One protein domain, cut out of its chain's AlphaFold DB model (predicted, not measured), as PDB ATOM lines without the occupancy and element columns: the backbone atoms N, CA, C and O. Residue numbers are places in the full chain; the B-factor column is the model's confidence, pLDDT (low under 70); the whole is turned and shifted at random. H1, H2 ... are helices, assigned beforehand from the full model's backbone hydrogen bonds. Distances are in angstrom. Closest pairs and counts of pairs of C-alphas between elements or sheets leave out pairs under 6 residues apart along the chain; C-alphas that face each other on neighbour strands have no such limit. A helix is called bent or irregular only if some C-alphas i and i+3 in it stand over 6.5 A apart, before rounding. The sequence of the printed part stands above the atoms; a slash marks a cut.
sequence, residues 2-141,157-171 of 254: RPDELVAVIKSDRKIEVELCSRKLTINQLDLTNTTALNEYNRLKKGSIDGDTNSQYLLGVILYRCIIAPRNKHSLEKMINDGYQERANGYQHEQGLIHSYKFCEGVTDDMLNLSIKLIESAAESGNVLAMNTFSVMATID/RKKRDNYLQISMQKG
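What this domain is: This is residues 2 to 141 and 157 to 171 of the 254 residues of an uncharacterized protein of Thalassotalea sp. ND16A (UniProt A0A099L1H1). Five helices, H1, H2, H6, H7 and H8, follow one another in a zigzag, each packed on the one before, and the helical hairpin of H3 and H4 makes a second lobe off one end of H2. A long unnamed stretch, residues 2 to 36, comes first, and its residues 8 to 17 stick out as a free loop. The printed part has 155 residues, with eight named helices in the order H1 to H8 and no named strand, and its class is all helix. It is compact, with a radius of gyration of the C-alphas of 16.7 A, and spans 45 by 40 by 30 A.

Where its parts are: The printed part begins at C-alpha 2, at (-99.339, -147.146, 8.069), and has no named element before H1, residues 37 to 49, 17.2 A long, which starts at C-alpha 37, at (-90.678, -129.325, 12.672). H1 is irregular: C-alphas 43 and 46 are 7.1 A apart. H2, the longest helix by residues, is residues 53 to 67 and measures 21.1 A. H3 is residues 73 to 86, 20.0 A, and H4 residues 90 to 103, 19.8 A. H5 is short, residues 109 to 112, 4.9 A. H6 is residues 115 to 124, 14.4 A, and H7 residues 128 to 136, 13.0 A. H8, residues 157 to 169, 18.3 A, ends at C-alpha 169, (-117.964, -133.248, 29.013).

How they stand to each other: H2 is the hub and touches H1, H5 and H6. H1 and H2 form a hairpin, opposite ways at a tilt of 35.1 degrees, only just steep; their closest C-alphas, Ser 48 and Gln 56, are 4.5 A apart. H2 touches H5 with residues 63 to 67 alone, closest at C-alphas 63 and 112, 5.3 A. H6 touches H2 at a shallow tilt of 29 degrees, opposite ways, closest at C-alphas 60 and 115, 4.1 A. H6 touches H7 at a steep tilt of 53 degrees, closest at C-alphas 123 and 131, 4.7 A. H7 touches H8 at 36 degrees, only just steep, closest at C-alphas 135 and 160, 4.9 A. H3 and H4 form a hairpin at a shallow tilt of 24 degrees, closest at C-alphas 84 and 90, 4.5 A. H4 is close to H2 but not clearly touching, with C-alphas 66 and 100 the closest at 7.3 A, and H2 and H3 are apart. Every O i to N i+4 pair is within hydrogen-bond range in H3, H4, H6 and H8, against 7 of 9 in H1, 10 of 11 in H2 and 4 of 5 in H7; H5 is too short for such a pair.

The domain as a whole: The C-alphas farthest apart are those of Asp 13 and Asp 50, 50.4 A. Residues 142 to 156 are not printed, and C-alphas 141 and 157 are 14.1 A apart across this cut. The links printed whole, from H1 to H7, are tight. The mean pLDDT of the printed part is 77.6, and residues 2 to 34 and 138 to 139 are under 70.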
ATOM      1  N   ARG A   2     -99.936-148.497   8.051       25.66
ATOM      2  CA  ARG A   2     -99.339-147.146   8.069       25.66
ATOM      3  C   ARG A   2    -100.131-146.174   8.982       25.66
ATOM      4  O   ARG A   2    -101.355-146.229   8.951       25.66
ATOM      5  N   PRO A   3     -99.484-145.286   9.764       27.44
ATOM      6  CA  PRO A   3    -100.174-144.362  10.687       27.44
ATOM      7  C   PRO A   3    -100.764-143.068  10.072       27.44
ATOM      8  O   PRO A   3    -101.182-142.178  10.812       27.44
ATOM      9  N   ASP A   4    -100.846-142.952   8.743       30.86
ATOM     10  CA  ASP A   4    -101.675-141.962   8.025       30.86
ATOM     11  C   ASP A   4    -103.138-142.408   7.836       30.86
ATOM     12  O   ASP A   4    -103.961-141.649   7.321       30.86
ATOM     13  N   GLU A   5    -103.489-143.598   8.320       27.05
ATOM     14  CA  GLU A   5    -104.837-144.153   8.284       27.05
ATOM     15  C   GLU A   5    -105.292-144.492   9.709       27.05
ATOM     16  O   GLU A   5    -105.088-145.596  10.207       27.05
ATOM     17  N   LEU A   6    -106.019-143.576  10.355       28.30
ATOM     18  CA  LEU A   6    -107.111-144.008  11.235       28.30
ATOM     19  C   LEU A   6    -108.245-144.525  10.358       28.30
ATOM     20  O   LEU A   6    -109.297-143.909  10.198       28.30
ATOM     21  N   VAL A   7    -107.982-145.666   9.741       28.81
ATOM     22  CA  VAL A   7    -108.999-146.534   9.189       28.81
ATOM     23  C   VAL A   7    -109.127-147.643  10.212       28.81
ATOM     24  O   VAL A   7    -108.204-148.426  10.435       28.81
ATOM     25  N   ALA A   8    -110.275-147.687  10.878       25.61
ATOM     26  CA  ALA A   8    -110.696-148.903  11.533       25.61
ATOM     27  C   ALA A   8    -110.666-150.024  10.491       25.61
ATOM     28  O   ALA A   8    -111.396-149.986   9.501       25.61
ATOM     29  N   VAL A   9    -109.777-150.996  10.678       23.70
ATOM     30  CA  VAL A   9    -109.749-152.188   9.837       23.70
ATOM     31  C   VAL A   9    -110.986-153.013  10.168       23.70
ATOM     32  O   VAL A   9    -111.017-153.740  11.156       23.70
ATOM     33  N   ILE A  10    -112.005-152.886   9.319       29.66
ATOM     34  CA  ILE A  10    -113.102-153.840   9.185       29.66
ATOM     35  C   ILE A  10    -112.750-154.760   8.014       29.66
ATOM     36  O   ILE A  10    -112.667-154.328   6.864       29.66
ATOM     37  N   LYS A  11    -112.566-156.049   8.300       27.44
ATOM     38  CA  LYS A  11    -112.822-157.102   7.312       27.44
ATOM     39  C   LYS A  11    -114.309-157.439   7.396       27.44
ATOM     40  O   LYS A  11    -114.708-158.129   8.324       27.44
ATOM     41  N   SER A  12    -115.105-156.941   6.457       26.20
ATOM     42  CA  SER A  12    -116.486-157.378   6.212       26.20
ATOM     43  C   SER A  12    -116.951-156.805   4.869       26.20
ATOM     44  O   SER A  12    -116.673-155.650   4.551       26.20
ATOM     45  N   ASP A  13    -117.600-157.637   4.057       25.17
ATOM     46  CA  ASP A  13    -117.798-157.530   2.602       25.17
ATOM     47  C   ASP A  13    -118.766-156.426   2.117       25.17
ATOM     48  O   ASP A  13    -119.550-156.626   1.185       25.17
ATOM     49  N   ARG A  14    -118.744-155.226   2.705       25.58
ATOM     50  CA  ARG A  14    -119.576-154.097   2.254       25.58
ATOM     51  C   ARG A  14    -118.748-152.820   2.175       25.58
ATOM     52  O   ARG A  14    -118.502-152.148   3.169       25.58
ATOM     53  N   LYS A  15    -118.320-152.486   0.954       26.14
ATOM     54  CA  LYS A  15    -117.648-151.224   0.618       26.14
ATOM     55  C   LYS A  15    -118.584-150.037   0.872       26.14
ATOM     56  O   LYS A  15    -119.340-149.645  -0.012       26.14
ATOM     57  N   ILE A  16    -118.497-149.449   2.060       25.86
ATOM     58  CA  ILE A  16    -118.803-148.036   2.272       25.86
ATOM     59  C   ILE A  16    -117.451-147.353   2.469       25.86
ATOM     60  O   ILE A  16    -116.862-147.410   3.546       25.86
ATOM     61  N   GLU A  17    -116.935-146.734   1.408       23.61
ATOM     62  CA  GLU A  17    -115.841-145.769   1.517       23.61
ATOM     63  C   GLU A  17    -116.410-144.530   2.217       23.61
ATOM     64  O   GLU A  17    -116.887-143.589   1.582       23.61
ATOM     65  N   VAL A  18    -116.441-144.547   3.553       27.14
ATOM     66  CA  VAL A  18    -116.657-143.316   4.308       27.14
ATOM     67  C   VAL A  18    -115.373-142.518   4.149       27.14
ATOM     68  O   VAL A  18    -114.412-142.698   4.895       27.14
ATOM     69  N   GLU A  19    -115.354-141.640   3.151       29.42
ATOM     70  CA  GLU A  19    -114.413-140.533   3.070       29.42
ATOM     71  C   GLU A  19    -114.704-139.625   4.279       29.42
ATOM     72  O   GLU A  19    -115.442-138.635   4.211       29.42
ATOM     73  N   LEU A  20    -114.207-140.037   5.452       28.30
ATOM     74  CA  LEU A  20    -114.164-139.224   6.654       28.30
ATOM     75  C   LEU A  20    -113.278-138.050   6.298       28.30
ATOM     76  O   LEU A  20    -112.057-138.167   6.304       28.30
ATOM     77  N   CYS A  21    -113.946-136.969   5.894       28.38
ATOM     78  CA  CYS A  21    -113.416-135.659   5.579       28.38
ATOM     79  C   CYS A  21    -111.952-135.516   6.015       28.38
ATOM     80  O   CYS A  21    -111.647-135.060   7.112       28.38
ATOM     81  N   SER A  22    -111.054-135.794   5.075       27.08
ATOM     82  CA  SER A  22    -109.683-135.291   5.036       27.08
ATOM     83  C   SER A  22    -109.653-133.768   4.841       27.08
ATOM     84  O   SER A  22    -108.595-133.182   4.595       27.08
ATOM     85  N   ARG A  23    -110.792-133.075   5.042       27.80
ATOM     86  CA  ARG A  23    -110.772-131.745   5.643       27.80
ATOM     87  C   ARG A  23    -110.022-131.905   6.940       27.80
ATOM     88  O   ARG A  23    -110.629-132.260   7.946       27.80
ATOM     89  N   LYS A  24    -108.706-131.681   6.832       32.22
ATOM     90  CA  LYS A  24    -107.784-131.235   7.861       32.22
ATOM     91  C   LYS A  24    -108.544-131.246   9.171       32.22
ATOM     92  O   LYS A  24    -109.393-130.365   9.356       32.22
ATOM     93  N   LEU A  25    -108.253-132.200  10.058       31.23
ATOM     94  CA  LEU A  25    -108.257-131.884  11.480       31.23
ATOM     95  C   LEU A  25    -107.452-130.596  11.529       31.23
ATOM     96  O   LEU A  25    -106.228-130.588  11.399       31.23
ATOM     97  N   THR A  26    -108.178-129.488  11.415       31.78
ATOM     98  CA  THR A  26    -107.588-128.195  11.212       31.78
ATOM     99  C   THR A  26    -107.307-127.921  12.651       31.78
ATOM    100  O   THR A  26    -108.159-127.425  13.384       31.78
ATOM    101  N   ILE A  27    -106.138-128.393  13.076       36.75
ATOM    102  CA  ILE A  27    -105.394-127.821  14.170       36.75
ATOM    103  C   ILE A  27    -105.212-126.375  13.708       36.75
ATOM    104  O   ILE A  27    -104.228-126.009  13.067       36.75
ATOM    105  N   ASN A  28    -106.286-125.601  13.862       32.97
ATOM    106  CA  ASN A  28    -106.399-124.196  13.558       32.97
ATOM    107  C   ASN A  28    -105.479-123.553  14.579       32.97
ATOM    108  O   ASN A  28    -105.960-123.190  15.644       32.97
ATOM    109  N   GLN A  29    -104.171-123.535  14.301       40.03
ATOM    110  CA  GLN A  29    -103.193-122.638  14.921       40.03
ATOM    111  C   GLN A  29    -101.741-122.835  14.490       40.03
ATOM    112  O   GLN A  29    -100.923-121.991  14.834       40.03
ATOM    113  N   LEU A  30    -101.389-123.871  13.727       47.28
ATOM    114  CA  LEU A  30    -100.043-123.936  13.165       47.28
ATOM    115  C   LEU A  30    -100.127-123.643  11.673       47.28
ATOM    116  O   LEU A  30    -100.436-124.517  10.863       47.28
ATOM    117  N   ASP A  31     -99.877-122.384  11.314       48.94
ATOM    118  CA  ASP A  31     -99.545-122.013   9.943       48.94
ATOM    119  C   ASP A  31     -98.170-122.614   9.603       48.94
ATOM    120  O   ASP A  31     -97.133-121.955   9.625       48.94
ATOM    121  N   LEU A  32     -98.159-123.929   9.367       57.22
ATOM    122  CA  LEU A  32     -96.956-124.712   9.083       57.22
ATOM    123  C   LEU A  32     -96.431-124.478   7.663       57.22
ATOM    124  O   LEU A  32     -95.561-125.211   7.198       57.22
ATOM    125  N   THR A  33     -96.980-123.504   6.937       58.38
ATOM    126  CA  THR A  33     -96.641-123.292   5.529       58.38
ATOM    127  C   THR A  33     -95.215-122.769   5.346       58.38
ATOM    128  O   THR A  33     -94.643-123.001   4.286       58.38
ATOM    129  N   ASN A  34     -94.611-122.178   6.391       66.12
ATOM    130  CA  ASN A  34     -93.277-121.560   6.345       66.12
ATOM    131  C   ASN A  34     -92.328-121.952   7.501       66.12
ATOM    132  O   ASN A  34     -91.344-121.257   7.748       66.12
ATOM    133  N   THR A  35     -92.594-123.038   8.230       81.31
ATOM    134  CA  THR A  35     -91.755-123.477   9.364       81.31
ATOM    135  C   THR A  35     -91.421-124.964   9.260       81.31
ATOM    136  O   THR A  35     -92.178-125.740   8.675       81.31
ATOM    137  N   THR A  36     -90.282-125.373   9.817       91.25
ATOM    138  CA  THR A  36     -89.887-126.785   9.927       91.25
ATOM    139  C   THR A  36     -90.287-127.333  11.295       91.25
ATOM    140  O   THR A  36     -90.406-126.588  12.271       91.25
ATOM    141  N   ALA A  37     -90.442-128.652  11.401       91.25
ATOM    142  CA  ALA A  37     -90.678-129.325  12.672       91.25
ATOM    143  C   ALA A  37     -89.571-129.014  13.692       91.25
ATOM    144  O   ALA A  37     -89.861-128.844  14.873       91.25
ATOM    145  N   LEU A  38     -88.319-128.874  13.241       94.38
ATOM    146  CA  LEU A  38     -87.191-128.507  14.098       94.38
ATOM    147  C   LEU A  38     -87.311-127.077  14.653       94.38
ATOM    148  O   LEU A  38     -87.034-126.847  15.831       94.38
ATOM    149  N   ASN A  39     -87.750-126.117  13.835       93.31
ATOM    150  CA  ASN A  39     -87.969-124.743  14.292       93.31
ATOM    151  C   ASN A  39     -89.081-124.685  15.343       93.31
ATOM    152  O   ASN A  39     -88.905-124.072  16.399       93.31
ATOM    153  N   GLU A  40     -90.193-125.379  15.097       91.94
ATOM    154  CA  GLU A  40     -91.278-125.475  16.072       91.94
ATOM    155  C   GLU A  40     -90.862-126.225  17.337       91.94
ATOM    156  O   GLU A  40     -91.222-125.809  18.438       91.94
ATOM    157  N   TYR A  41     -90.054-127.280  17.203       94.25
ATOM    158  CA  TYR A  41     -89.472-127.983  18.340       94.25
ATOM    159  C   TYR A  41     -88.689-127.015  19.225       94.25
ATOM    160  O   TYR A  41     -88.964-126.913  20.419       94.25
ATOM    161  N   ASN A  42     -87.773-126.241  18.642       94.62
ATOM    162  CA  ASN A  42     -86.964-125.278  19.391       94.62
ATOM    163  C   ASN A  42     -87.819-124.184  20.048       94.62
ATOM    164  O   ASN A  42     -87.540-123.786  21.179       94.62
ATOM    165  N   ARG A  43     -88.884-123.737  19.374       93.94
ATOM    166  CA  ARG A  43     -89.820-122.734  19.896       93.94
ATOM    167  C   ARG A  43     -90.639-123.255  21.082       93.94
ATOM    168  O   ARG A  43     -90.810-122.538  22.064       93.94
ATOM    169  N   LEU A  44     -91.158-124.479  20.989       93.94
ATOM    170  CA  LEU A  44     -92.105-125.053  21.953       93.94
ATOM    171  C   LEU A  44     -91.429-125.803  23.104       93.94
ATOM    172  O   LEU A  44     -92.031-125.961  24.167       93.94
ATOM    173  N   LYS A  45     -90.179-126.256  22.928       96.56
ATOM    174  CA  LYS A  45     -89.476-127.106  23.900       96.56
ATOM    175  C   LYS A  45     -89.446-126.504  25.299       96.56
ATOM    176  O   LYS A  45     -89.700-127.224  26.256       96.56
ATOM    177  N   LYS A  46     -89.148-125.206  25.424       95.44
ATOM    178  CA  LYS A  46     -89.074-124.561  26.739       95.44
ATOM    179  C   LYS A  46     -90.428-124.591  27.455       95.44
ATOM    180  O   LYS A  46     -90.492-125.089  28.566       95.44
ATOM    181  N   GLY A  47     -91.501-124.151  26.793       94.56
ATOM    182  CA  GLY A  47     -92.847-124.192  27.374       94.56
ATOM    183  C   GLY A  47     -93.271-125.612  27.745       94.56
ATOM    184  O   GLY A  47     -93.814-125.837  28.819       94.56
ATOM    185  N   SER A  48     -92.940-126.588  26.898       94.81
ATOM    186  CA  SER A  48     -93.198-128.001  27.173       94.81
ATOM    187  C   SER A  48     -92.491-128.504  28.446       94.81
ATOM    188  O   SER A  48     -93.121-129.173  29.268       94.81
ATOM    189  N   ILE A  49     -91.216-128.133  28.641       94.88
ATOM    190  CA  ILE A  49     -90.428-128.434  29.854       94.88
ATOM    191  C   ILE A  49     -91.004-127.722  31.083       94.88
ATOM    192  O   ILE A  49     -91.072-128.317  32.154       94.88
ATOM    193  N   ASP A  50     -91.455-126.478  30.917       95.81
ATOM    194  CA  ASP A  50     -92.045-125.663  31.984       95.81
ATOM    195  C   ASP A  50     -93.486-126.104  32.344       95.81
ATOM    196  O   ASP A  50     -94.110-125.521  33.229       95.81
ATOM    197  N   GLY A  51     -94.024-127.138  31.682       93.44
ATOM    198  CA  GLY A  51     -95.344-127.707  31.966       93.44
ATOM    199  C   GLY A  51     -96.514-127.035  31.241       93.44
ATOM    200  O   GLY A  51     -97.668-127.312  31.567       93.44
ATOM    201  N   ASP A  52     -96.261-126.172  30.251       95.12
ATOM    202  CA  ASP A  52     -97.326-125.614  29.414       95.12
ATOM    203  C   ASP A  52     -97.962-126.715  28.555       95.12
ATOM    204  O   ASP A  52     -97.386-127.204  27.577       95.12
ATOM    205  N   THR A  53     -99.192-127.075  28.912       93.19
ATOM    206  CA  THR A  53     -99.945-128.173  28.298       93.19
ATOM    207  C   THR A  53    -100.203-127.947  26.810       93.19
ATOM    208  O   THR A  53    -100.255-128.908  26.041       93.19
ATOM    209  N   ASN A  54    -100.325-126.690  26.369       88.75
ATOM    210  CA  ASN A  54    -100.475-126.369  24.951       88.75
ATOM    211  C   ASN A  54     -99.168-126.600  24.195       88.75
ATOM    212  O   ASN A  54     -99.183-127.214  23.128       88.75
ATOM    213  N   SER A  55     -98.035-126.166  24.750       91.69
ATOM    214  CA  SER A  55     -96.724-126.453  24.166       91.69
ATOM    215  C   SER A  55     -96.430-127.947  24.116       91.69
ATOM    216  O   SER A  55     -95.944-128.420  23.091       91.69
ATOM    217  N   GLN A  56     -96.768-128.702  25.168       96.44
ATOM    218  CA  GLN A  56     -96.656-130.164  25.178       96.44
ATOM    219  C   GLN A  56     -97.483-130.791  24.051       96.44
ATOM    220  O   GLN A  56     -96.945-131.546  23.241       96.44
ATOM    221  N   TYR A  57     -98.762-130.418  23.946       93.31
ATOM    222  CA  TYR A  57     -99.649-130.919  22.900       93.31
ATOM    223  C   TYR A  57     -99.118-130.618  21.492       93.31
ATOM    224  O   TYR A  57     -98.948-131.532  20.683       93.31
ATOM    225  N   LEU A  58     -98.825-129.347  21.200       90.81
ATOM    226  CA  LEU A  58     -98.375-128.920  19.874       90.81
ATOM    227  C   LEU A  58     -97.047-129.580  19.498       90.81
ATOM    228  O   LEU A  58     -96.904-130.072  18.379       90.81
ATOM    229  N   LEU A  59     -96.099-129.643  20.437       94.19
ATOM    230  CA  LEU A  59     -94.816-130.296  20.218       94.19
ATOM    231  C   LEU A  59     -94.994-131.791  19.940       94.19
ATOM    232  O   LEU A  59     -94.424-132.313  18.983       94.19
ATOM    233  N   GLY A  60     -95.819-132.466  20.740       93.56
ATOM    234  CA  GLY A  60     -96.108-133.882  20.574       93.56
ATOM    235  C   GLY A  60     -96.732-134.203  19.213       93.56
ATOM    236  O   GLY A  60     -96.279-135.128  18.543       93.56
ATOM    237  N   VAL A  61     -97.696-133.397  18.747       89.81
ATOM    238  CA  VAL A  61     -98.331-133.584  17.428       89.81
ATOM    239  C   VAL A  61     -97.364-133.338  16.272       89.81
ATOM    240  O   VAL A  61     -97.368-134.091  15.295       89.81
ATOM    241  N   ILE A  62     -96.525-132.305  16.367       91.44
ATOM    242  CA  ILE A  62     -95.513-132.009  15.345       91.44
ATOM    243  C   ILE A  62     -94.554-133.188  15.185       91.44
ATOM    244  O   ILE A  62     -94.271-133.605  14.062       91.44
ATOM    245  N   LEU A  63     -94.106-133.757  16.304       93.12
ATOM    246  CA  LEU A  63     -93.211-134.911  16.311       93.12
ATOM    247  C   LEU A  63     -93.924-136.180  15.839       93.12
ATOM    248  O   LEU A  63     -93.364-136.917  15.033       93.12
ATOM    249  N   TYR A  64     -95.175-136.400  16.249       90.56
ATOM    250  CA  TYR A  64     -95.979-137.536  15.789       90.56
ATOM    251  C   TYR A  64     -96.146-137.538  14.263       90.56
ATOM    252  O   TYR A  64     -95.974-138.572  13.619       90.56
ATOM    253  N   ARG A  65     -96.372-136.366  13.653       88.00
ATOM    254  CA  ARG A  65     -96.437-136.222  12.187       88.00
ATOM    255  C   ARG A  65     -95.146-136.669  11.492       88.00
ATOM    256  O   ARG A  65     -95.198-137.107  10.345       88.00
ATOM    257  N   CYS A  66     -94.008-136.576  12.174       91.44
ATOM    258  CA  CYS A  66     -92.711-136.983  11.648       91.44
ATOM    259  C   CYS A  66     -92.373-138.465  11.849       91.44
ATOM    260  O   CYS A  66     -91.417-138.929  11.232       91.44
ATOM    261  N   ILE A  67     -93.159-139.223  12.627       88.88
ATOM    262  CA  ILE A  67     -92.997-140.684  12.754       88.88
ATOM    263  C   ILE A  67     -93.260-141.375  11.414       88.88
ATOM    264  O   ILE A  67     -92.552-142.300  11.033       88.88
ATOM    265  N   ILE A  68     -94.274-140.903  10.690       82.69
ATOM    266  CA  ILE A  68     -94.719-141.488   9.417       82.69
ATOM    267  C   ILE A  68     -94.131-140.817   8.183       82.69
ATOM    268  O   ILE A  68     -94.408-141.228   7.057       82.69
ATOM    269  N   ALA A  69     -93.372-139.741   8.377       89.75
ATOM    270  CA  ALA A  69     -92.735-139.053   7.276       89.75
ATOM    271  C   ALA A  69     -91.562-139.894   6.743       89.75
ATOM    272  O   ALA A  69     -90.882-140.571   7.522       89.75
ATOM    273  N   PRO A  70     -91.265-139.816   5.435       92.00
ATOM    274  CA  PRO A  70     -90.024-140.360   4.909       92.00
ATOM    275  C   PRO A  70     -88.828-139.818   5.703       92.00
ATOM    276  O   PRO A  70     -88.726-138.613   5.931       92.00
ATOM    277  N   ARG A  71     -87.919-140.695   6.138       90.25
ATOM    278  CA  ARG A  71     -86.755-140.316   6.966       90.25
ATOM    279  C   ARG A  71     -85.543-139.926   6.121       90.25
ATOM    280  O   ARG A  71     -84.634-139.254   6.593       90.25
ATOM    281  N   ASN A  72     -85.513-140.375   4.871       93.06
ATOM    282  CA  ASN A  72     -84.448-140.111   3.911       93.06
ATOM    283  C   ASN A  72     -84.977-140.185   2.470       93.06
ATOM    284  O   ASN A  72     -86.072-140.696   2.214       93.06
ATOM    285  N   LYS A  73     -84.167-139.714   1.518       94.81
ATOM    286  CA  LYS A  73     -84.511-139.693   0.089       94.81
ATOM    287  C   LYS A  73     -84.926-141.068  -0.457       94.81
ATOM    288  O   LYS A  73     -85.897-141.145  -1.197       94.81
ATOM    289  N   HIS A  74     -84.255-142.143  -0.046       95.75
ATOM    290  CA  HIS A  74     -84.598-143.495  -0.492       95.75
ATOM    291  C   HIS A  74     -85.994-143.928  -0.010       95.75
ATOM    292  O   HIS A  74     -86.801-144.418  -0.796       95.75
ATOM    293  N   SER A  75     -86.319-143.689   1.267       94.19
ATOM    294  CA  SER A  75     -87.662-143.955   1.802       94.19
ATOM    295  C   SER A  75     -88.741-143.094   1.136       94.19
ATOM    296  O   SER A  75     -89.842-143.584   0.905       94.19
ATOM    297  N   LEU A  76     -88.416-141.846   0.772       94.88
ATOM    298  CA  LEU A  76     -89.327-140.948   0.060       94.88
ATOM    299  C   LEU A  76     -89.651-141.497  -1.329       94.88
ATOM    300  O   LEU A  76     -90.820-141.642  -1.668       94.88
ATOM    301  N   GLU A  77     -88.624-141.845  -2.105       94.94
ATOM    302  CA  GLU A  77     -88.784-142.431  -3.439       94.94
ATOM    303  C   GLU A  77     -89.602-143.723  -3.388       94.94
ATOM    304  O   GLU A  77     -90.520-143.904  -4.187       94.94
ATOM    305  N   LYS A  78     -89.328-144.592  -2.406       94.06
ATOM    306  CA  LYS A  78     -90.103-145.817  -2.198       94.06
ATOM    307  C   LYS A  78     -91.582-145.518  -1.929       94.06
ATOM    308  O   LYS A  78     -92.434-146.045  -2.634       94.06
ATOM    309  N   MET A  79     -91.888-144.645  -0.966       92.19
ATOM    310  CA  MET A  79     -93.275-144.304  -0.617       92.19
ATOM    311  C   MET A  79     -94.029-143.641  -1.779       92.19
ATOM    312  O   MET A  79     -95.213-143.911  -1.960       92.19
ATOM    313  N   ILE A  80     -93.353-142.808  -2.581       92.19
ATOM    314  CA  ILE A  80     -93.932-142.214  -3.795       92.19
ATOM    315  C   ILE A  80     -94.294-143.309  -4.802       92.19
ATOM    316  O   ILE A  80     -95.420-143.337  -5.298       92.19
ATOM    317  N   ASN A  81     -93.359-144.220  -5.083       91.25
ATOM    318  CA  ASN A  81     -93.579-145.307  -6.034       91.25
ATOM    319  C   ASN A  81     -94.726-146.221  -5.588       91.25
ATOM    320  O   ASN A  81     -95.618-146.493  -6.392       91.25
ATOM    321  N   ASP A  82     -94.741-146.628  -4.316       88.06
ATOM    322  CA  ASP A  82     -95.820-147.433  -3.732       88.06
ATOM    323  C   ASP A  82     -97.171-146.702  -3.874       88.06
ATOM    324  O   ASP A  82     -98.164-147.270  -4.330       88.06
ATOM    325  N   GLY A  83     -97.201-145.400  -3.577       85.50
ATOM    326  CA  GLY A  83     -98.403-144.579  -3.692       85.50
ATOM    327  C   GLY A  83     -98.947-144.446  -5.117       85.50
ATOM    328  O   GLY A  83    -100.165-144.433  -5.293       85.50
ATOM    329  N   TYR A  84     -98.082-144.401  -6.136       86.31
ATOM    330  CA  TYR A  84     -98.507-144.415  -7.541       86.31
ATOM    331  C   TYR A  84     -99.132-145.749  -7.970       86.31
ATOM    332  O   TYR A  84     -99.980-145.752  -8.859       86.31
ATOM    333  N   GLN A  85     -98.737-146.870  -7.355       83.94
ATOM    334  CA  GLN A  85     -99.329-148.182  -7.648       83.94
ATOM    335  C   GLN A  85    -100.680-148.379  -6.950       83.94
ATOM    336  O   GLN A  85    -101.567-149.042  -7.482       83.94
ATOM    337  N   GLU A  86    -100.840-147.809  -5.755       81.06
ATOM    338  CA  GLU A  86    -101.982-148.093  -4.882       81.06
ATOM    339  C   GLU A  86    -103.114-147.058  -4.971       81.06
ATOM    340  O   GLU A  86    -104.228-147.338  -4.525       81.06
ATOM    341  N   ARG A  87    -102.859-145.847  -5.491       77.38
ATOM    342  CA  ARG A  87    -103.790-144.712  -5.360       77.38
ATOM    343  C   ARG A  87    -104.080-144.035  -6.700       77.38
ATOM    344  O   ARG A  87    -103.175-143.655  -7.432       77.38
ATOM    345  N   ALA A  88    -105.360-143.748  -6.959       74.56
ATOM    346  CA  ALA A  88    -105.798-142.978  -8.131       74.56
ATOM    347  C   ALA A  88    -105.261-141.525  -8.154       74.56
ATOM    348  O   ALA A  88    -105.168-140.916  -9.215       74.56
ATOM    349  N   ASN A  89    -104.865-140.987  -6.992       74.25
ATOM    350  CA  ASN A  89    -104.364-139.619  -6.794       74.25
ATOM    351  C   ASN A  89    -102.855-139.588  -6.467       74.25
ATOM    352  O   ASN A  89    -102.429-138.929  -5.513       74.25
ATOM    353  N   GLY A  90    -102.039-140.333  -7.224       77.31
ATOM    354  CA  GLY A  90    -100.597-140.472  -6.969       77.31
ATOM    355  C   GLY A  90     -99.838-139.138  -6.893       77.31
ATOM    356  O   GLY A  90     -98.995-138.961  -6.018       77.31
ATOM    357  N   TYR A  91    -100.212-138.148  -7.712       80.00
ATOM    358  CA  TYR A  91     -99.559-136.833  -7.726       80.00
ATOM    359  C   TYR A  91     -99.773-136.030  -6.431       80.00
ATOM    360  O   TYR A  91     -98.823-135.503  -5.851       80.00
ATOM    361  N   GLN A  92    -101.011-135.929  -5.932       79.31
ATOM    362  CA  GLN A  92    -101.286-135.228  -4.671       79.31
ATOM    363  C   GLN A  92    -100.618-135.939  -3.488       79.31
ATOM    364  O   GLN A  92    -100.142-135.282  -2.560       79.31
ATOM    365  N   HIS A  93    -100.564-137.271  -3.534       81.88
ATOM    366  CA  HIS A  93     -99.866-138.066  -2.535       81.88
ATOM    367  C   HIS A  93     -98.359-137.777  -2.527       81.88
ATOM    368  O   HIS A  93     -97.806-137.496  -1.463       81.88
ATOM    369  N   GLU A  94     -97.721-137.738  -3.701       89.12
ATOM    370  CA  GLU A  94     -96.315-137.353  -3.852       89.12
ATOM    371  C   GLU A  94     -96.035-135.972  -3.244       89.12
ATOM    372  O   GLU A  94     -95.125-135.833  -2.425       89.12
ATOM    373  N   GLN A  95     -96.834-134.952  -3.579       87.31
ATOM    374  CA  GLN A  95     -96.641-133.604  -3.030       87.31
ATOM    375  C   GLN A  95     -96.763-133.583  -1.500       87.31
ATOM    376  O   GLN A  95     -95.992-132.899  -0.820       87.31
ATOM    377  N   GLY A  96     -97.690-134.370  -0.945       87.38
ATOM    378  CA  GLY A  96     -97.830-134.558   0.498       87.38
ATOM    379  C   GLY A  96     -96.584-135.175   1.142       87.38
ATOM    380  O   GLY A  96     -96.131-134.676   2.176       87.38
ATOM    381  N   LEU A  97     -96.002-136.203   0.516       88.69
ATOM    382  CA  LEU A  97     -94.776-136.863   0.978       88.69
ATOM    383  C   LEU A  97     -93.544-135.957   0.878       88.69
ATOM    384  O   LEU A  97     -92.734-135.905   1.803       88.69
ATOM    385  N   ILE A  98     -93.406-135.197  -0.211       90.88
ATOM    386  CA  ILE A  98     -92.311-134.227  -0.371       90.88
ATOM    387  C   ILE A  98     -92.410-133.142   0.705       90.88
ATOM    388  O   ILE A  98     -91.402-132.756   1.299       90.88
ATOM    389  N   HIS A  99     -93.620-132.645   0.967       89.56
ATOM    390  CA  HIS A  99     -93.841-131.650   2.005       89.56
ATOM    391  C   HIS A  99     -93.546-132.208   3.406       89.56
ATOM    392  O   HIS A  99     -92.877-131.527   4.179       89.56
ATOM    393  N   SER A 100     -93.984-133.431   3.736       89.69
ATOM    394  CA  SER A 100     -93.693-134.038   5.045       89.69
ATOM    395  C   SER A 100     -92.201-134.322   5.236       89.69
ATOM    396  O   SER A 100     -91.669-134.014   6.301       89.69
ATOM    397  N   TYR A 101     -91.512-134.805   4.198       93.38
ATOM    398  CA  TYR A 101     -90.062-134.999   4.205       93.38
ATOM    399  C   TYR A 101     -89.317-133.696   4.530       93.38
ATOM    400  O   TYR A 101     -88.511-133.659   5.457       93.38
ATOM    401  N   LYS A 102     -89.640-132.604   3.822       93.06
ATOM    402  CA  LYS A 102     -89.043-131.279   4.070       93.06
ATOM    403  C   LYS A 102     -89.404-130.725   5.447       93.06
ATOM    404  O   LYS A 102     -88.562-130.150   6.124       93.06
ATOM    405  N   PHE A 103     -90.655-130.895   5.871       91.75
ATOM    406  CA  PHE A 103     -91.115-130.437   7.179       91.75
ATOM    407  C   PHE A 103     -90.338-131.106   8.322       91.75
ATOM    408  O   PHE A 103     -90.000-130.436   9.295       91.75
ATOM    409  N   CYS A 104     -90.030-132.398   8.195       94.56
ATOM    410  CA  CYS A 104     -89.385-133.207   9.230       94.56
ATOM    411  C   CYS A 104     -87.851-133.238   9.157       94.56
ATOM    412  O   CYS A 104     -87.216-134.001   9.892       94.56
ATOM    413  N   GLU A 105     -87.241-132.416   8.301       93.44
ATOM    414  CA  GLU A 105     -85.787-132.317   8.194       93.44
ATOM    415  C   GLU A 105     -85.158-131.908   9.541       93.44
ATOM    416  O   GLU A 105     -85.603-130.972  10.209       93.44
ATOM    417  N   GLY A 106     -84.128-132.650   9.964       93.94
ATOM    418  CA  GLY A 106     -83.422-132.430  11.231       93.94
ATOM    419  C   GLY A 106     -84.090-133.020  12.482       93.94
ATOM    420  O   GLY A 106     -83.518-132.919  13.567       93.94
ATOM    421  N   VAL A 107     -85.260-133.662  12.365       95.56
ATOM    422  CA  VAL A 107     -85.917-134.343  13.496       95.56
ATOM    423  C   VAL A 107     -85.263-135.700  13.770       95.56
ATOM    424  O   VAL A 107     -85.314-136.616  12.944       95.56
ATOM    425  N   THR A 108     -84.693-135.854  14.963       95.62
ATOM    426  CA  THR A 108     -83.992-137.071  15.410       95.62
ATOM    427  C   THR A 108     -84.944-138.112  16.002       95.62
ATOM    428  O   THR A 108     -86.067-137.784  16.384       95.62
ATOM    429  N   ASP A 109     -84.500-139.367  16.108       92.75
ATOM    430  CA  ASP A 109     -85.292-140.436  16.737       92.75
ATOM    431  C   ASP A 109     -85.582-140.135  18.217       92.75
ATOM    432  O   ASP A 109     -86.705-140.329  18.677       92.75
ATOM    433  N   ASP A 110     -84.623-139.542  18.936       95.00
ATOM    434  CA  ASP A 110     -84.822-139.086  20.317       95.00
ATOM    435  C   ASP A 110     -85.971-138.080  20.435       95.00
ATOM    436  O   ASP A 110     -86.744-138.130  21.390       95.00
ATOM    437  N   MET A 111     -86.118-137.181  19.456       95.56
ATOM    438  CA  MET A 111     -87.255-136.263  19.413       95.56
ATOM    439  C   MET A 111     -88.556-137.021  19.135       95.56
ATOM    440  O   MET A 111     -89.542-136.804  19.834       95.56
ATOM    441  N   LEU A 112     -88.576-137.934  18.159       92.62
ATOM    442  CA  LEU A 112     -89.777-138.714  17.835       92.62
ATOM    443  C   LEU A 112     -90.284-139.535  19.028       92.62
ATOM    444  O   LEU A 112     -91.494-139.574  19.271       92.62
ATOM    445  N   ASN A 113     -89.370-140.090  19.825       91.19
ATOM    446  CA  ASN A 113     -89.673-140.858  21.035       91.19
ATOM    447  C   ASN A 113     -90.372-140.034  22.137       91.19
ATOM    448  O   ASN A 113     -90.918-140.603  23.086       91.19
ATOM    449  N   LEU A 114     -90.387-138.700  22.027       93.19
ATOM    450  CA  LEU A 114     -91.126-137.817  22.937       93.19
ATOM    451  C   LEU A 114     -92.586-137.605  22.522       93.19
ATOM    452  O   LEU A 114     -93.384-137.179  23.350       93.19
ATOM    453  N   SER A 115     -92.949-137.877  21.268       91.69
ATOM    454  CA  SER A 115     -94.248-137.498  20.689       91.69
ATOM    455  C   SER A 115     -95.455-137.970  21.513       91.69
ATOM    456  O   SER A 115     -96.241-137.143  21.977       91.69
ATOM    457  N   ILE A 116     -95.572-139.283  21.737       90.44
ATOM    458  CA  ILE A 116     -96.680-139.903  22.476       90.44
ATOM    459  C   ILE A 116     -96.684-139.411  23.924       90.44
ATOM    460  O   ILE A 116     -97.723-138.973  24.405       90.44
ATOM    461  N   LYS A 117     -95.516-139.384  24.581       93.38
ATOM    462  CA  LYS A 117     -95.371-138.930  25.976       93.38
ATOM    463  C   LYS A 117     -95.836-137.488  26.172       93.38
ATOM    464  O   LYS A 117     -96.470-137.173  27.171       93.38
ATOM    465  N   LEU A 118     -95.534-136.606  25.221       96.00
ATOM    466  CA  LEU A 118     -95.943-135.204  25.277       96.00
ATOM    467  C   LEU A 118     -97.452-135.029  25.078       96.00
ATOM    468  O   LEU A 118     -98.072-134.243  25.792       96.00
ATOM    469  N   ILE A 119     -98.050-135.775  24.143       93.06
ATOM    470  CA  ILE A 119     -99.506-135.765  23.934       93.06
ATOM    471  C   ILE A 119    -100.214-136.322  25.170       93.06
ATOM    472  O   ILE A 119    -101.174-135.730  25.653       93.06
ATOM    473  N   GLU A 120     -99.719-137.428  25.714       94.06
ATOM    474  CA  GLU A 120    -100.259-138.047  26.918       94.06
ATOM    475  C   GLU A 120    -100.157-137.111  28.130       94.06
ATOM    476  O   GLU A 120    -101.174-136.843  28.762       94.06
ATOM    477  N   SER A 121     -98.992-136.506  28.384       95.94
ATOM    478  CA  SER A 121     -98.797-135.511  29.453       95.94
ATOM    479  C   SER A 121     -99.765-134.328  29.335       95.94
ATOM    480  O   SER A 121    -100.376-133.902  30.322       95.94
ATOM    481  N   ALA A 122     -99.960-133.809  28.119       94.56
ATOM    482  CA  ALA A 122    -100.918-132.736  27.883       94.56
ATOM    483  C   ALA A 122    -102.361-133.191  28.169       94.56
ATOM    484  O   ALA A 122    -103.135-132.442  28.772       94.56
ATOM    485  N   ALA A 123    -102.724-134.415  27.769       94.31
ATOM    486  CA  ALA A 123    -104.045-134.990  28.014       94.31
ATOM    487  C   ALA A 123    -104.301-135.210  29.513       94.31
ATOM    488  O   ALA A 123    -105.356-134.828  30.015       94.31
ATOM    489  N   GLU A 124    -103.329-135.748  30.253       95.12
ATOM    490  CA  GLU A 124    -103.393-135.897  31.717       95.12
ATOM    491  C   GLU A 124    -103.550-134.550  32.423       95.12
ATOM    492  O   GLU A 124    -104.308-134.435  33.385       95.12
ATOM    493  N   SER A 125    -102.928-133.507  31.878       94.69
ATOM    494  CA  SER A 125    -103.039-132.134  32.377       94.69
ATOM    495  C   SER A 125    -104.316-131.412  31.918       94.69
ATOM    496  O   SER A 125    -104.468-130.204  32.112       94.69
ATOM    497  N   GLY A 126    -105.264-132.128  31.306       89.75
ATOM    498  CA  GLY A 126    -106.592-131.614  30.990       89.75
ATOM    499  C   GLY A 126    -106.748-130.990  29.602       89.75
ATOM    500  O   GLY A 126    -107.821-130.429  29.341       89.75
ATOM    501  N   ASN A 127    -105.739-131.077  28.726       89.12
ATOM    502  CA  ASN A 127    -105.812-130.555  27.362       89.12
ATOM    503  C   ASN A 127    -106.759-131.409  26.497       89.12
ATOM    504  O   ASN A 127    -106.475-132.560  26.170       89.12
ATOM    505  N   VAL A 128    -107.886-130.816  26.098       87.00
ATOM    506  CA  VAL A 128    -108.953-131.477  25.324       87.00
ATOM    507  C   VAL A 128    -108.471-131.927  23.942       87.00
ATOM    508  O   VAL A 128    -108.824-133.008  23.476       87.00
ATOM    509  N   LEU A 129    -107.633-131.125  23.277       85.31
ATOM    510  CA  LEU A 129    -107.095-131.483  21.964       85.31
ATOM    511  C   LEU A 129    -106.152-132.685  22.066       85.31
ATOM    512  O   LEU A 129    -106.193-133.572  21.213       85.31
ATOM    513  N   ALA A 130    -105.356-132.746  23.133       88.38
ATOM    514  CA  ALA A 130    -104.487-133.876  23.415       88.38
ATOM    515  C   ALA A 130    -105.278-135.153  23.734       88.38
ATOM    516  O   ALA A 130    -104.967-136.197  23.172       88.38
ATOM    517  N   MET A 131    -106.349-135.064  24.534       90.06
ATOM    518  CA  MET A 131    -107.265-136.186  24.799       90.06
ATOM    519  C   MET A 131    -107.850-136.765  23.505       90.06
ATOM    520  O   MET A 131    -107.787-137.973  23.271       90.06
ATOM    521  N   ASN A 132    -108.360-135.894  22.629       85.81
ATOM    522  CA  ASN A 132    -108.886-136.304  21.326       85.81
ATOM    523  C   ASN A 132    -107.811-136.924  20.442       85.81
ATOM    524  O   ASN A 132    -108.050-137.934  19.792       85.81
ATOM    525  N   THR A 133    -106.619-136.334  20.431       85.88
ATOM    526  CA  THR A 133    -105.519-136.835  19.608       85.88
ATOM    527  C   THR A 133    -105.071-138.207  20.102       85.88
ATOM    528  O   THR A 133    -104.987-139.137  19.307       85.88
ATOM    529  N   PHE A 134    -104.893-138.381  21.412       87.00
ATOM    530  CA  PHE A 134    -104.556-139.674  22.004       87.00
ATOM    531  C   PHE A 134    -105.584-140.746  21.643       87.00
ATOM    532  O   PHE A 134    -105.201-141.868  21.338       87.00
ATOM    533  N   SER A 135    -106.878-140.400  21.627       81.81
ATOM    534  CA  SER A 135    -107.932-141.384  21.360       81.81
ATOM    535  C   SER A 135    -107.893-142.020  19.975       81.81
ATOM    536  O   SER A 135    -108.487-143.079  19.768       81.81
ATOM    537  N   VAL A 136    -107.190-141.378  19.046       78.31
ATOM    538  CA  VAL A 136    -107.082-141.833  17.668       78.31
ATOM    539  C   VAL A 136    -105.688-142.403  17.360       78.31
ATOM    540  O   VAL A 136    -105.530-143.202  16.446       78.31
ATOM    541  N   MET A 137    -104.658-142.071  18.137       79.44
ATOM    542  CA  MET A 137    -103.292-142.538  17.878       79.44
ATOM    543  C   MET A 137    -103.127-144.059  18.022       79.44
ATOM    544  O   MET A 137    -103.685-144.690  18.916       79.44
ATOM    545  N   ALA A 138    -102.257-144.640  17.196       68.94
ATOM    546  CA  ALA A 138    -101.729-145.978  17.436       68.94
ATOM    547  C   ALA A 138    -100.532-145.865  18.395       68.94
ATOM    548  O   ALA A 138     -99.491-145.334  18.020       68.94
ATOM    549  N   THR A 139    -100.698-146.299  19.646       68.06
ATOM    550  CA  THR A 139     -99.693-146.111  20.719       68.06
ATOM    551  C   THR A 139     -99.143-147.416  21.294       68.06
ATOM    552  O   THR A 139     -98.317-147.382  22.202       68.06
ATOM    553  N   ILE A 140     -99.595-148.564  20.787       72.25
ATOM    554  CA  ILE A 140     -99.219-149.878  21.309       72.25
ATOM    555  C   ILE A 140     -97.966-150.368  20.584       72.25
ATOM    556  O   ILE A 140     -97.927-150.364  19.355       72.25
ATOM    557  N   ASP A 141     -96.967-150.792  21.354       73.88
ATOM    558  CA  ASP A 141     -95.754-151.412  20.826       73.88
ATOM    559  C   ASP A 141     -96.087-152.781  20.217       73.88
ATOM    560  O   ASP A 141     -96.640-153.662  20.877       73.88
ATOM    561  N   ARG A 157    -107.262-148.886  25.786       87.44
ATOM    562  CA  ARG A 157    -108.710-148.714  25.571       87.44
ATOM    563  C   ARG A 157    -109.377-148.016  26.749       87.44
ATOM    564  O   ARG A 157    -110.109-147.055  26.539       87.44
ATOM    565  N   LYS A 158    -109.065-148.437  27.978       91.44
ATOM    566  CA  LYS A 158    -109.589-147.802  29.195       91.44
ATOM    567  C   LYS A 158    -109.202-146.322  29.265       91.44
ATOM    568  O   LYS A 158    -110.047-145.480  29.566       91.44
ATOM    569  N   LYS A 159    -107.935-146.001  28.990       91.31
ATOM    570  CA  LYS A 159    -107.428-144.624  29.020       91.31
ATOM    571  C   LYS A 159    -108.066-143.764  27.930       91.31
ATOM    572  O   LYS A 159    -108.557-142.676  28.221       91.31
ATOM    573  N   ARG A 160    -108.139-144.293  26.707       89.62
ATOM    574  CA  ARG A 160    -108.837-143.694  25.567       89.62
ATOM    575  C   ARG A 160    -110.296-143.385  25.892       89.62
ATOM    576  O   ARG A 160    -110.730-142.261  25.669       89.62
ATOM    577  N   ASP A 161    -111.039-144.352  26.426       91.56
ATOM    578  CA  ASP A 161    -112.456-144.169  26.750       91.56
ATOM    579  C   ASP A 161    -112.654-143.092  27.823       91.56
ATOM    580  O   ASP A 161    -113.547-142.255  27.695       91.56
ATOM    581  N   ASN A 162    -111.778-143.054  28.830       94.38
ATOM    582  CA  ASN A 162    -111.785-142.003  29.845       94.38
ATOM    583  C   ASN A 162    -111.508-140.613  29.242       94.38
ATOM    584  O   ASN A 162    -112.204-139.650  29.555       94.38
ATOM    585  N   TYR A 163    -110.523-140.499  28.349       94.12
ATOM    586  CA  TYR A 163    -110.228-139.241  27.660       94.12
ATOM    587  C   TYR A 163    -111.356-138.778  26.751       94.12
ATOM    588  O   TYR A 163    -111.676-137.591  26.763       94.12
ATOM    589  N   LEU A 164    -111.987-139.687  26.007       91.56
ATOM    590  CA  LEU A 164    -113.164-139.356  25.209       91.56
ATOM    591  C   LEU A 164    -114.290-138.831  26.101       91.56
ATOM    592  O   LEU A 164    -114.827-137.768  25.809       91.56
ATOM    593  N   GLN A 165    -114.588-139.500  27.219       92.38
ATOM    594  CA  GLN A 165    -115.629-139.057  28.150       92.38
ATOM    595  C   GLN A 165    -115.365-137.647  28.690       92.38
ATOM    596  O   GLN A 165    -116.225-136.773  28.583       92.38
ATOM    597  N   ILE A 166    -114.161-137.397  29.213       92.00
ATOM    598  CA  ILE A 166    -113.790-136.078  29.745       92.00
ATOM    599  C   ILE A 166    -113.826-135.018  28.636       92.00
ATOM    600  O   ILE A 166    -114.276-133.895  28.852       92.00
ATOM    601  N   SER A 167    -113.359-135.361  27.435       89.56
ATOM    602  CA  SER A 167    -113.347-134.454  26.290       89.56
ATOM    603  C   SER A 167    -114.762-134.070  25.842       89.56
ATOM    604  O   SER A 167    -115.012-132.895  25.564       89.56
ATOM    605  N   MET A 168    -115.708-135.019  25.839       90.56
ATOM    606  CA  MET A 168    -117.127-134.750  25.565       90.56
ATOM    607  C   MET A 168    -117.731-133.823  26.620       90.56
ATOM    608  O   MET A 168    -118.296-132.798  26.260       90.56
ATOM    609  N   GLN A 169    -117.509-134.107  27.908       88.25
ATOM    610  CA  GLN A 169    -117.964-133.248  29.013       88.25
ATOM    611  C   GLN A 169    -117.413-131.815  28.928       88.25
ATOM    612  O   GLN A 169    -118.031-130.878  29.424       88.25
ATOM    613  N   LYS A 170    -116.244-131.636  28.304       85.69
ATOM    614  CA  LYS A 170    -115.550-130.348  28.190       85.69
ATOM    615  C   LYS A 170    -115.818-129.560  26.916       85.69
ATOM    616  O   LYS A 170    -115.258-128.470  26.778       85.69
ATOM    617  N   GLY A 171    -116.528-130.089  25.930       81.00
ATOM    618  CA  GLY A 171    -116.624-129.339  24.675       81.00
ATOM    619  C   GLY A 171    -116.761-130.142  23.406       81.00
ATOM    620  O   GLY A 171    -117.067-129.571  22.355       81.00
TER     621      GLY A 171